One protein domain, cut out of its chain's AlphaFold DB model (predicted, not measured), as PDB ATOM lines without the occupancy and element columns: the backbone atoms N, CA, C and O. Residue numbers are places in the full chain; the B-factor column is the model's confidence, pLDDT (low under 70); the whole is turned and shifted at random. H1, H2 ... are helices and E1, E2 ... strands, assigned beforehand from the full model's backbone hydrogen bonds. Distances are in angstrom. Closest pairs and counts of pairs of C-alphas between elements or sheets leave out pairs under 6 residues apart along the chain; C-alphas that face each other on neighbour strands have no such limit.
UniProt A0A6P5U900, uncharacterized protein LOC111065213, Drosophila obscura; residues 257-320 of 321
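This is residues 257 to 320 of the 321 residues of the protein "uncharacterized protein LOC111065213" of Drosophila obscura (UniProt A0A6P5U900). A two-stranded ribbon, E1 and E2, lies toward one end of an elongated body of three crossed helices, H1, H2 and H4; H1 passes beside E1, and short H3 lies toward the other end. The printed part has 64 residues, with four named helices and two antiparallel strands in the order H1 E1 H2 H3 H4 E2, mostly helix. It is compact, radius of gyration of the C-alphas 11.7 A, spanning 35 by 21 by 17 A.

Find E1 at residues 279 to 282 and E2 at 316 to 319, ending at C-alpha 319 (35.804, -23.855, 28.716). H1, residues 257 to 271, runs 21.3 A from C-alpha 257 (25.777, -25.415, 2.389). H2, 285 to 296, runs 16.3 A; H3 is 299 to 302, H4 307 to 314.

Look between E1 and E2: N 280 and O 318 are within hydrogen-bond range, 3.0 A. The closest C-alphas of H1 and E1, Ser 270 and Tyr 280, are 4.2 A apart. H4 touches H1, C-alphas 307 and 262 closest at 6.5 A, and H2, 314 and 287 at 5.8 A. H1, with residues 258 to 262 alone, touches H2, C-alphas 258 and 292 closest at 7.1 A. H3 touches no helix. In H1, H2 and H4 every O i to N i+4 pair is within range; H3 is too short for one.

The farthest C-alphas, Gly 277 and Ala 300, are 35.2 A apart. The printed part has no cut and no long link; pLDDT is under 70 at residues 272 to 278 and 320.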
ATOM      1  N   ASP A 257      26.395 -25.009   1.124       95.19
ATOM      2  CA  ASP A 257      25.777 -25.415   2.389       95.19
ATOM      3  C   ASP A 257      26.813 -25.867   3.422       95.19
ATOM      4  O   ASP A 257      26.541 -25.869   4.623       95.19
ATOM      5  N   LEU A 258      28.011 -26.253   2.975       94.44
ATOM      6  CA  LEU A 258      29.033 -26.844   3.832       94.44
ATOM      7  C   LEU A 258      29.466 -25.921   4.990       94.44
ATOM      8  O   LEU A 258      29.514 -26.404   6.126       94.44
ATOM      9  N   PRO A 259      29.730 -24.612   4.777       94.75
ATOM     10  CA  PRO A 259      30.052 -23.703   5.875       94.75
ATOM     11  C   PRO A 259      28.909 -23.576   6.888       94.75
ATOM     12  O   PRO A 259      29.158 -23.577   8.092       94.75
ATOM     13  N   ILE A 260      27.660 -23.540   6.409       95.44
ATOM     14  CA  ILE A 260      26.459 -23.443   7.252       95.44
ATOM     15  C   ILE A 260      26.325 -24.702   8.113       95.44
ATOM     16  O   ILE A 260      26.092 -24.627   9.319       95.44
ATOM     17  N   CYS A 261      26.533 -25.873   7.513       94.31
ATOM     18  CA  CYS A 261      26.543 -27.137   8.231       94.31
ATOM     19  C   CYS A 261      27.646 -27.221   9.288       94.31
ATOM     20  O   CYS A 261      27.399 -27.733  10.378       94.31
ATOM     21  N   LEU A 262      28.847 -26.723   8.984       94.75
ATOM     22  CA  LEU A 262      29.952 -26.687   9.940       94.75
ATOM     23  C   LEU A 262      29.609 -25.816  11.149       94.75
ATOM     24  O   LEU A 262      29.782 -26.249  12.286       94.75
ATOM     25  N   GLU A 263      29.082 -24.617  10.914       93.56
ATOM     26  CA  GLU A 263      28.666 -23.706  11.983       93.56
ATOM     27  C   GLU A 263      27.542 -24.305  12.835       93.56
ATOM     28  O   GLU A 263      27.582 -24.239  14.067       93.56
ATOM     29  N   ASN A 264      26.578 -24.965  12.196       92.50
ATOM     30  CA  ASN A 264      25.504 -25.651  12.897       92.50
ATOM     31  C   ASN A 264      26.015 -26.834  13.737       92.50
ATOM     32  O   ASN A 264      25.627 -26.970  14.895       92.50
ATOM     33  N   GLU A 265      26.921 -27.664  13.214       91.44
ATOM     34  CA  GLU A 265      27.477 -28.798  13.966       91.44
ATOM     35  C   GLU A 265      28.346 -28.329  15.145       91.44
ATOM     36  O   GLU A 265      28.257 -28.898  16.233       91.44
ATOM     37  N   LEU A 266      29.112 -27.241  14.984       90.75
ATOM     38  CA  LEU A 266      29.839 -26.602  16.091       90.75
ATOM     39  C   LEU A 266      28.883 -26.154  17.204       90.75
ATOM     40  O   LEU A 266      29.131 -26.422  18.383       90.75
ATOM     41  N   LYS A 267      27.760 -25.520  16.842       88.56
ATOM     42  CA  LYS A 267      26.715 -25.121  17.796       88.56
ATOM     43  C   LYS A 267      26.110 -26.338  18.501       88.56
ATOM     44  O   LYS A 267      25.998 -26.339  19.726       88.56
ATOM     45  N   LEU A 268      25.763 -27.389  17.753       84.44
ATOM     46  CA  LEU A 268      25.173 -28.612  18.303       84.44
ATOM     47  C   LEU A 268      26.122 -29.338  19.264       84.44
ATOM     48  O   LEU A 268      25.701 -29.726  20.354       84.44
ATOM     49  N   GLU A 269      27.400 -29.494  18.913       80.50
ATOM     50  CA  GLU A 269      28.377 -30.145  19.794       80.50
ATOM     51  C   GLU A 269      28.637 -29.327  21.066       80.50
ATOM     52  O   GLU A 269      28.805 -29.912  22.135       80.50
ATOM     53  N   SER A 270      28.556 -27.998  20.986       76.25
ATOM     54  CA  SER A 270      28.687 -27.108  22.150       76.25
ATOM     55  C   SER A 270      27.509 -27.212  23.129       76.25
ATOM     56  O   SER A 270      27.660 -26.940  24.313       76.25
ATOM     57  N   THR A 271      26.330 -27.631  22.659       70.12
ATOM     58  CA  THR A 271      25.140 -27.837  23.513       70.12
ATOM     59  C   THR A 271      25.019 -29.248  24.094       70.12
ATOM     60  O   THR A 271      24.214 -29.473  24.995       70.12
ATOM     61  N   ARG A 272      25.782 -30.221  23.573       66.12
ATOM     62  CA  ARG A 272      25.610 -31.652  23.874       66.12
ATOM     63  C   ARG A 272      26.471 -32.185  25.012       66.12
ATOM     64  O   ARG A 272      26.293 -33.352  25.338       66.12
ATOM     65  N   THR A 273      27.393 -31.411  25.579       54.22
ATOM     66  CA  THR A 273      28.360 -31.874  26.586       54.22
ATOM     67  C   THR A 273      27.715 -32.080  27.962       54.22
ATOM     68  O   THR A 273      27.390 -31.108  28.644       54.22
ATOM     69  N   PRO A 274      27.541 -33.339  28.417       53.72
ATOM     70  CA  PRO A 274      27.102 -33.651  29.765       53.72
ATOM     71  C   PRO A 274      28.343 -33.890  30.649       53.72
ATOM     72  O   PRO A 274      29.374 -34.396  30.201       53.72
ATOM     73  N   ASP A 275      28.230 -33.530  31.920       53.91
ATOM     74  CA  ASP A 275      29.064 -33.991  33.043       53.91
ATOM     75  C   ASP A 275      30.441 -33.352  33.300       53.91
ATOM     76  O   ASP A 275      30.959 -33.532  34.399       53.91
ATOM     77  N   SER A 276      31.035 -32.561  32.397       53.34
ATOM     78  CA  SER A 276      32.375 -31.961  32.643       53.34
ATOM     79  C   SER A 276      32.419 -30.428  32.733       53.34
ATOM     80  O   SER A 276      33.467 -29.871  33.062       53.34
ATOM     81  N   GLY A 277      31.287 -29.753  32.523       57.59
ATOM     82  CA  GLY A 277      31.177 -28.292  32.448       57.59
ATOM     83  C   GLY A 277      30.822 -27.825  31.030       57.59
ATOM     84  O   GLY A 277      30.884 -28.622  30.094       57.59
ATOM     85  N   PRO A 278      30.404 -26.562  30.847       66.62
ATOM     86  CA  PRO A 278      30.109 -26.029  29.527       66.62
ATOM     87  C   PRO A 278      31.430 -25.836  28.768       66.62
ATOM     88  O   PRO A 278      32.196 -24.919  29.058       66.62
ATOM     89  N   TYR A 279      31.714 -26.729  27.819       71.19
ATOM     90  CA  TYR A 279      32.758 -26.538  26.810       71.19
ATOM     91  C   TYR A 279      32.106 -26.348  25.449       71.19
ATOM     92  O   TYR A 279      31.113 -27.011  25.143       71.19
ATOM     93  N   TYR A 280      32.707 -25.505  24.620       78.94
ATOM     94  CA  TYR A 280      32.398 -25.415  23.199       78.94
ATOM     95  C   TYR A 280      33.612 -25.833  22.373       78.94
ATOM     96  O   TYR A 280      34.755 -25.711  22.817       78.94
ATOM     97  N   TYR A 281      33.366 -26.353  21.174       83.19
ATOM     98  CA  TYR A 281      34.443 -26.621  20.227       83.19
ATOM     99  C   TYR A 281      34.758 -25.341  19.459       83.19
ATOM    100  O   TYR A 281      33.873 -24.762  18.827       83.19
ATOM    101  N   ALA A 282      36.015 -24.910  19.503       86.56
ATOM    102  CA  ALA A 282      36.525 -23.822  18.683       86.56
ATOM    103  C   ALA A 282      37.445 -24.386  17.595       86.56
ATOM    104  O   ALA A 282      38.268 -25.264  17.852       86.56
ATOM    105  N   LEU A 283      37.311 -23.867  16.375       90.12
ATOM    106  CA  LEU A 283      38.245 -24.123  15.282       90.12
ATOM    107  C   LEU A 283      38.991 -22.824  14.983       90.12
ATOM    108  O   LEU A 283      38.360 -21.783  14.812       90.12
ATOM    109  N   SER A 284      40.321 -22.887  14.890       92.81
ATOM    110  CA  SER A 284      41.096 -21.807  14.273       92.81
ATOM    111  C   SER A 284      40.740 -21.687  12.787       92.81
ATOM    112  O   SER A 284      40.242 -22.641  12.188       92.81
ATOM    113  N   GLU A 285      41.030 -20.549  12.154       92.19
ATOM    114  CA  GLU A 285      40.763 -20.367  10.717       92.19
ATOM    115  C   GLU A 285      41.467 -21.431   9.854       92.19
ATOM    116  O   GLU A 285      40.875 -21.992   8.932       92.19
ATOM    117  N   GLU A 286      42.701 -21.803  10.203       93.38
ATOM    118  CA  GLU A 286      43.434 -22.876   9.520       93.38
ATOM    119  C   GLU A 286      42.764 -24.246   9.698       93.38
ATOM    120  O   GLU A 286      42.683 -25.033   8.752       93.38
ATOM    121  N   ALA A 287      42.270 -24.542  10.905       93.69
ATOM    122  CA  ALA A 287      41.540 -25.772  11.188       93.69
ATOM    123  C   ALA A 287      40.195 -25.800  10.448       93.69
ATOM    124  O   ALA A 287      39.857 -26.817   9.843       93.69
ATOM    125  N   LYS A 288      39.467 -24.675  10.414       94.38
ATOM    126  CA  LYS A 288      38.213 -24.515   9.665       94.38
ATOM    127  C   LYS A 288      38.429 -24.834   8.186       94.38
ATOM    128  O   LYS A 288      37.703 -25.656   7.634       94.38
ATOM    129  N   MET A 289      39.473 -24.274   7.572       93.88
ATOM    130  CA  MET A 289      39.814 -24.551   6.172       93.88
ATOM    131  C   MET A 289      40.139 -26.030   5.925       93.88
ATOM    132  O   MET A 289      39.652 -26.595   4.950       93.88
ATOM    133  N   LYS A 290      40.886 -26.688   6.822       94.44
ATOM    134  CA  LYS A 290      41.175 -28.134   6.718       94.44
ATOM    135  C   LYS A 290      39.918 -28.997   6.830       94.44
ATOM    136  O   LYS A 290      39.784 -29.976   6.101       94.44
ATOM    137  N   VAL A 291      39.008 -28.654   7.744       94.19
ATOM    138  CA  VAL A 291      37.731 -29.364   7.919       94.19
ATOM    139  C   VAL A 291      36.872 -29.225   6.663       94.19
ATOM    140  O   VAL A 291      36.349 -30.226   6.177       94.19
ATOM    141  N   LEU A 292      36.756 -28.008   6.123       94.25
ATOM    142  CA  LEU A 292      35.988 -27.742   4.906       94.25
ATOM    143  C   LEU A 292      36.578 -28.474   3.694       94.25
ATOM    144  O   LEU A 292      35.837 -29.154   2.993       94.25
ATOM    145  N   ASP A 293      37.896 -28.407   3.486       93.75
ATOM    146  CA  ASP A 293      38.585 -29.088   2.380       93.75
ATOM    147  C   ASP A 293      38.359 -30.608   2.411       93.75
ATOM    148  O   ASP A 293      37.951 -31.209   1.417       93.75
ATOM    149  N   LYS A 294      38.501 -31.227   3.592       93.12
ATOM    150  CA  LYS A 294      38.254 -32.667   3.777       93.12
ATOM    151  C   LYS A 294      36.794 -33.076   3.596       93.12
ATOM    152  O   LYS A 294      36.535 -34.217   3.229       93.12
ATOM    153  N   ALA A 295      35.847 -32.203   3.924       93.19
ATOM    154  CA  ALA A 295      34.422 -32.503   3.808       93.19
ATOM    155  C   ALA A 295      33.869 -32.225   2.402       93.19
ATOM    156  O   ALA A 295      32.844 -32.794   2.023       93.19
ATOM    157  N   LEU A 296      34.552 -31.386   1.616       91.88
ATOM    158  CA  LEU A 296      34.123 -30.967   0.285       91.88
ATOM    159  C   LEU A 296      33.929 -32.144  -0.677       91.88
ATOM    160  O   LEU A 296      33.004 -32.126  -1.484       91.88
ATOM    161  N   THR A 297      34.766 -33.179  -0.579       87.12
ATOM    162  CA  THR A 297      34.704 -34.353  -1.464       87.12
ATOM    163  C   THR A 297      33.486 -35.238  -1.229       87.12
ATOM    164  O   THR A 297      33.167 -36.054  -2.081       87.12
ATOM    165  N   ASP A 298      32.821 -35.094  -0.083       86.25
ATOM    166  CA  ASP A 298      31.804 -36.031   0.396       86.25
ATOM    167  C   ASP A 298      30.431 -35.381   0.646       86.25
ATOM    168  O   ASP A 298      29.444 -36.083   0.872       86.25
ATOM    169  N   ILE A 299      30.347 -34.044   0.633       88.75
ATOM    170  CA  ILE A 299      29.143 -33.288   1.020       88.75
ATOM    171  C   ILE A 299      27.910 -33.650   0.181       88.75
ATOM    172  O   ILE A 299      26.798 -33.699   0.707       88.75
ATOM    173  N   ALA A 300      28.106 -33.960  -1.102       83.81
ATOM    174  CA  ALA A 300      27.026 -34.337  -2.007       83.81
ATOM    175  C   ALA A 300      26.438 -35.721  -1.676       83.81
ATOM    176  O   ALA A 300      25.231 -35.923  -1.821       83.81
ATOM    177  N   ASP A 301      27.274 -36.646  -1.195       82.81
ATOM    178  CA  ASP A 301      26.908 -38.051  -1.006       82.81
ATOM    179  C   ASP A 301      26.398 -38.322   0.410       82.81
ATOM    180  O   ASP A 301      25.377 -38.980   0.600       82.81
ATOM    181  N   ILE A 302      27.095 -37.799   1.420       86.81
ATOM    182  CA  ILE A 302      26.831 -38.107   2.835       86.81
ATOM    183  C   ILE A 302      26.513 -36.876   3.681       86.81
ATOM    184  O   ILE A 302      26.469 -36.961   4.915       86.81
ATOM    185  N   GLY A 303      26.308 -35.730   3.035       89.25
ATOM    186  CA  GLY A 303      25.922 -34.501   3.699       89.25
ATOM    187  C   GLY A 303      26.895 -34.100   4.806       89.25
ATOM    188  O   GLY A 303      28.115 -34.164   4.667       89.25
ATOM    189  N   CYS A 304      26.343 -33.715   5.954       91.31
ATOM    190  CA  CYS A 304      27.114 -33.124   7.050       91.31
ATOM    191  C   CYS A 304      27.629 -34.169   8.057       91.31
ATOM    192  O   CYS A 304      28.186 -33.832   9.099       91.31
ATOM    193  N   TYR A 305      27.496 -35.459   7.731       87.12
ATOM    194  CA  TYR A 305      27.765 -36.572   8.642       87.12
ATOM    195  C   TYR A 305      29.230 -36.654   9.113       87.12
ATOM    196  O   TYR A 305      29.491 -36.964  10.276       87.12
ATOM    197  N   LYS A 306      30.202 -36.345   8.237       90.06
ATOM    198  CA  LYS A 306      31.643 -36.388   8.568       90.06
ATOM    199  C   LYS A 306      32.109 -35.225   9.449       90.06
ATOM    200  O   LYS A 306      33.122 -35.368  10.139       90.06
ATOM    201  N   LEU A 307      31.385 -34.103   9.467       92.25
ATOM    202  CA  LEU A 307      31.837 -32.873  10.128       92.25
ATOM    203  C   LEU A 307      32.071 -33.066  11.620       92.25
ATOM    204  O   LEU A 307      33.080 -32.607  12.137       92.25
ATOM    205  N   LYS A 308      31.216 -33.832  12.297       90.81
ATOM    206  CA  LYS A 308      31.379 -34.136  13.720       90.81
ATOM    207  C   LYS A 308      32.725 -34.784  14.053       90.81
ATOM    208  O   LYS A 308      33.343 -34.450  15.061       90.81
ATOM    209  N   GLY A 309      33.173 -35.730  13.227       90.88
ATOM    210  CA  GLY A 309      34.470 -36.386  13.403       90.88
ATOM    211  C   GLY A 309      35.622 -35.407  13.188       90.88
ATOM    212  O   GLY A 309      36.524 -35.335  14.015       90.88
ATOM    213  N   LEU A 310      35.529 -34.597  12.132       92.75
ATOM    214  CA  LEU A 310      36.536 -33.594  11.787       92.75
ATOM    215  C   LEU A 310      36.626 -32.472  12.837       92.75
ATOM    216  O   LEU A 310      37.724 -32.091  13.224       92.75
ATOM    217  N   ILE A 311      35.502 -31.990  13.371       92.31
ATOM    218  CA  ILE A 311      35.476 -31.002  14.462       92.31
ATOM    219  C   ILE A 311      36.188 -31.546  15.700       92.31
ATOM    220  O   ILE A 311      36.926 -30.819  16.349       92.31
ATOM    221  N   ARG A 312      36.005 -32.827  16.029       89.44
ATOM    222  CA  ARG A 312      36.676 -33.453  17.180       89.44
ATOM    223  C   ARG A 312      38.157 -33.730  16.936       89.44
ATOM    224  O   ARG A 312      38.909 -33.820  17.897       89.44
ATOM    225  N   GLU A 313      38.556 -33.911  15.678       91.75
ATOM    226  CA  GLU A 313      39.949 -34.141  15.282       91.75
ATOM    227  C   GLU A 313      40.756 -32.833  15.247       91.75
ATOM    228  O   GLU A 313      41.905 -32.818  15.679       91.75
ATOM    229  N   TYR A 314      40.159 -31.747  14.744       91.81
ATOM    230  CA  TYR A 314      40.843 -30.468  14.501       91.81
ATOM    231  C   TYR A 314      40.462 -29.346  15.471       91.81
ATOM    232  O   TYR A 314      41.121 -28.308  15.475       91.81
ATOM    233  N   GLY A 315      39.383 -29.511  16.234       87.50
ATOM    234  CA  GLY A 315      38.864 -28.507  17.156       87.50
ATOM    235  C   GLY A 315      39.385 -28.678  18.571       87.50
ATOM    236  O   GLY A 315      39.627 -29.787  19.047       87.50
ATOM    237  N   GLU A 316      39.504 -27.553  19.264       86.06
ATOM    238  CA  GLU A 316      39.898 -27.502  20.665       86.06
ATOM    239  C   GLU A 316      38.654 -27.324  21.539       86.06
ATOM    240  O   GLU A 316      37.764 -26.530  21.225       86.06
ATOM    241  N   ALA A 317      38.576 -28.078  22.638       81.88
ATOM    242  CA  ALA A 317      37.521 -27.906  23.629       81.88
ATOM    243  C   ALA A 317      37.875 -26.724  24.539       81.88
ATOM    244  O   ALA A 317      38.826 -26.793  25.318       81.88
ATOM    245  N   VAL A 318      37.097 -25.648  24.454       82.00
ATOM    246  CA  VAL A 318      37.302 -24.415  25.222       82.00
ATOM    247  C   VAL A 318      36.268 -24.338  26.341       82.00
ATOM    248  O   VAL A 318      35.077 -24.513  26.090       82.00
ATOM    249  N   GLN A 319      36.707 -24.089  27.580       77.62
ATOM    250  CA  GLN A 319      35.804 -23.855  28.716       77.62
ATOM    251  C   GLN A 319      35.106 -22.503  28.571       77.62
ATOM    252  O   GLN A 319      35.747 -21.508  28.233       77.62
ATOM    253  N   PHE A 320      33.814 -22.443  28.893       67.81
ATOM    254  CA  PHE A 320      33.181 -21.158  29.183       67.81
ATOM    255  C   PHE A 320      33.871 -20.528  30.401       67.81
ATOM    256  O   PHE A 320      33.990 -21.165  31.450       67.81
TER     257      PHE A 320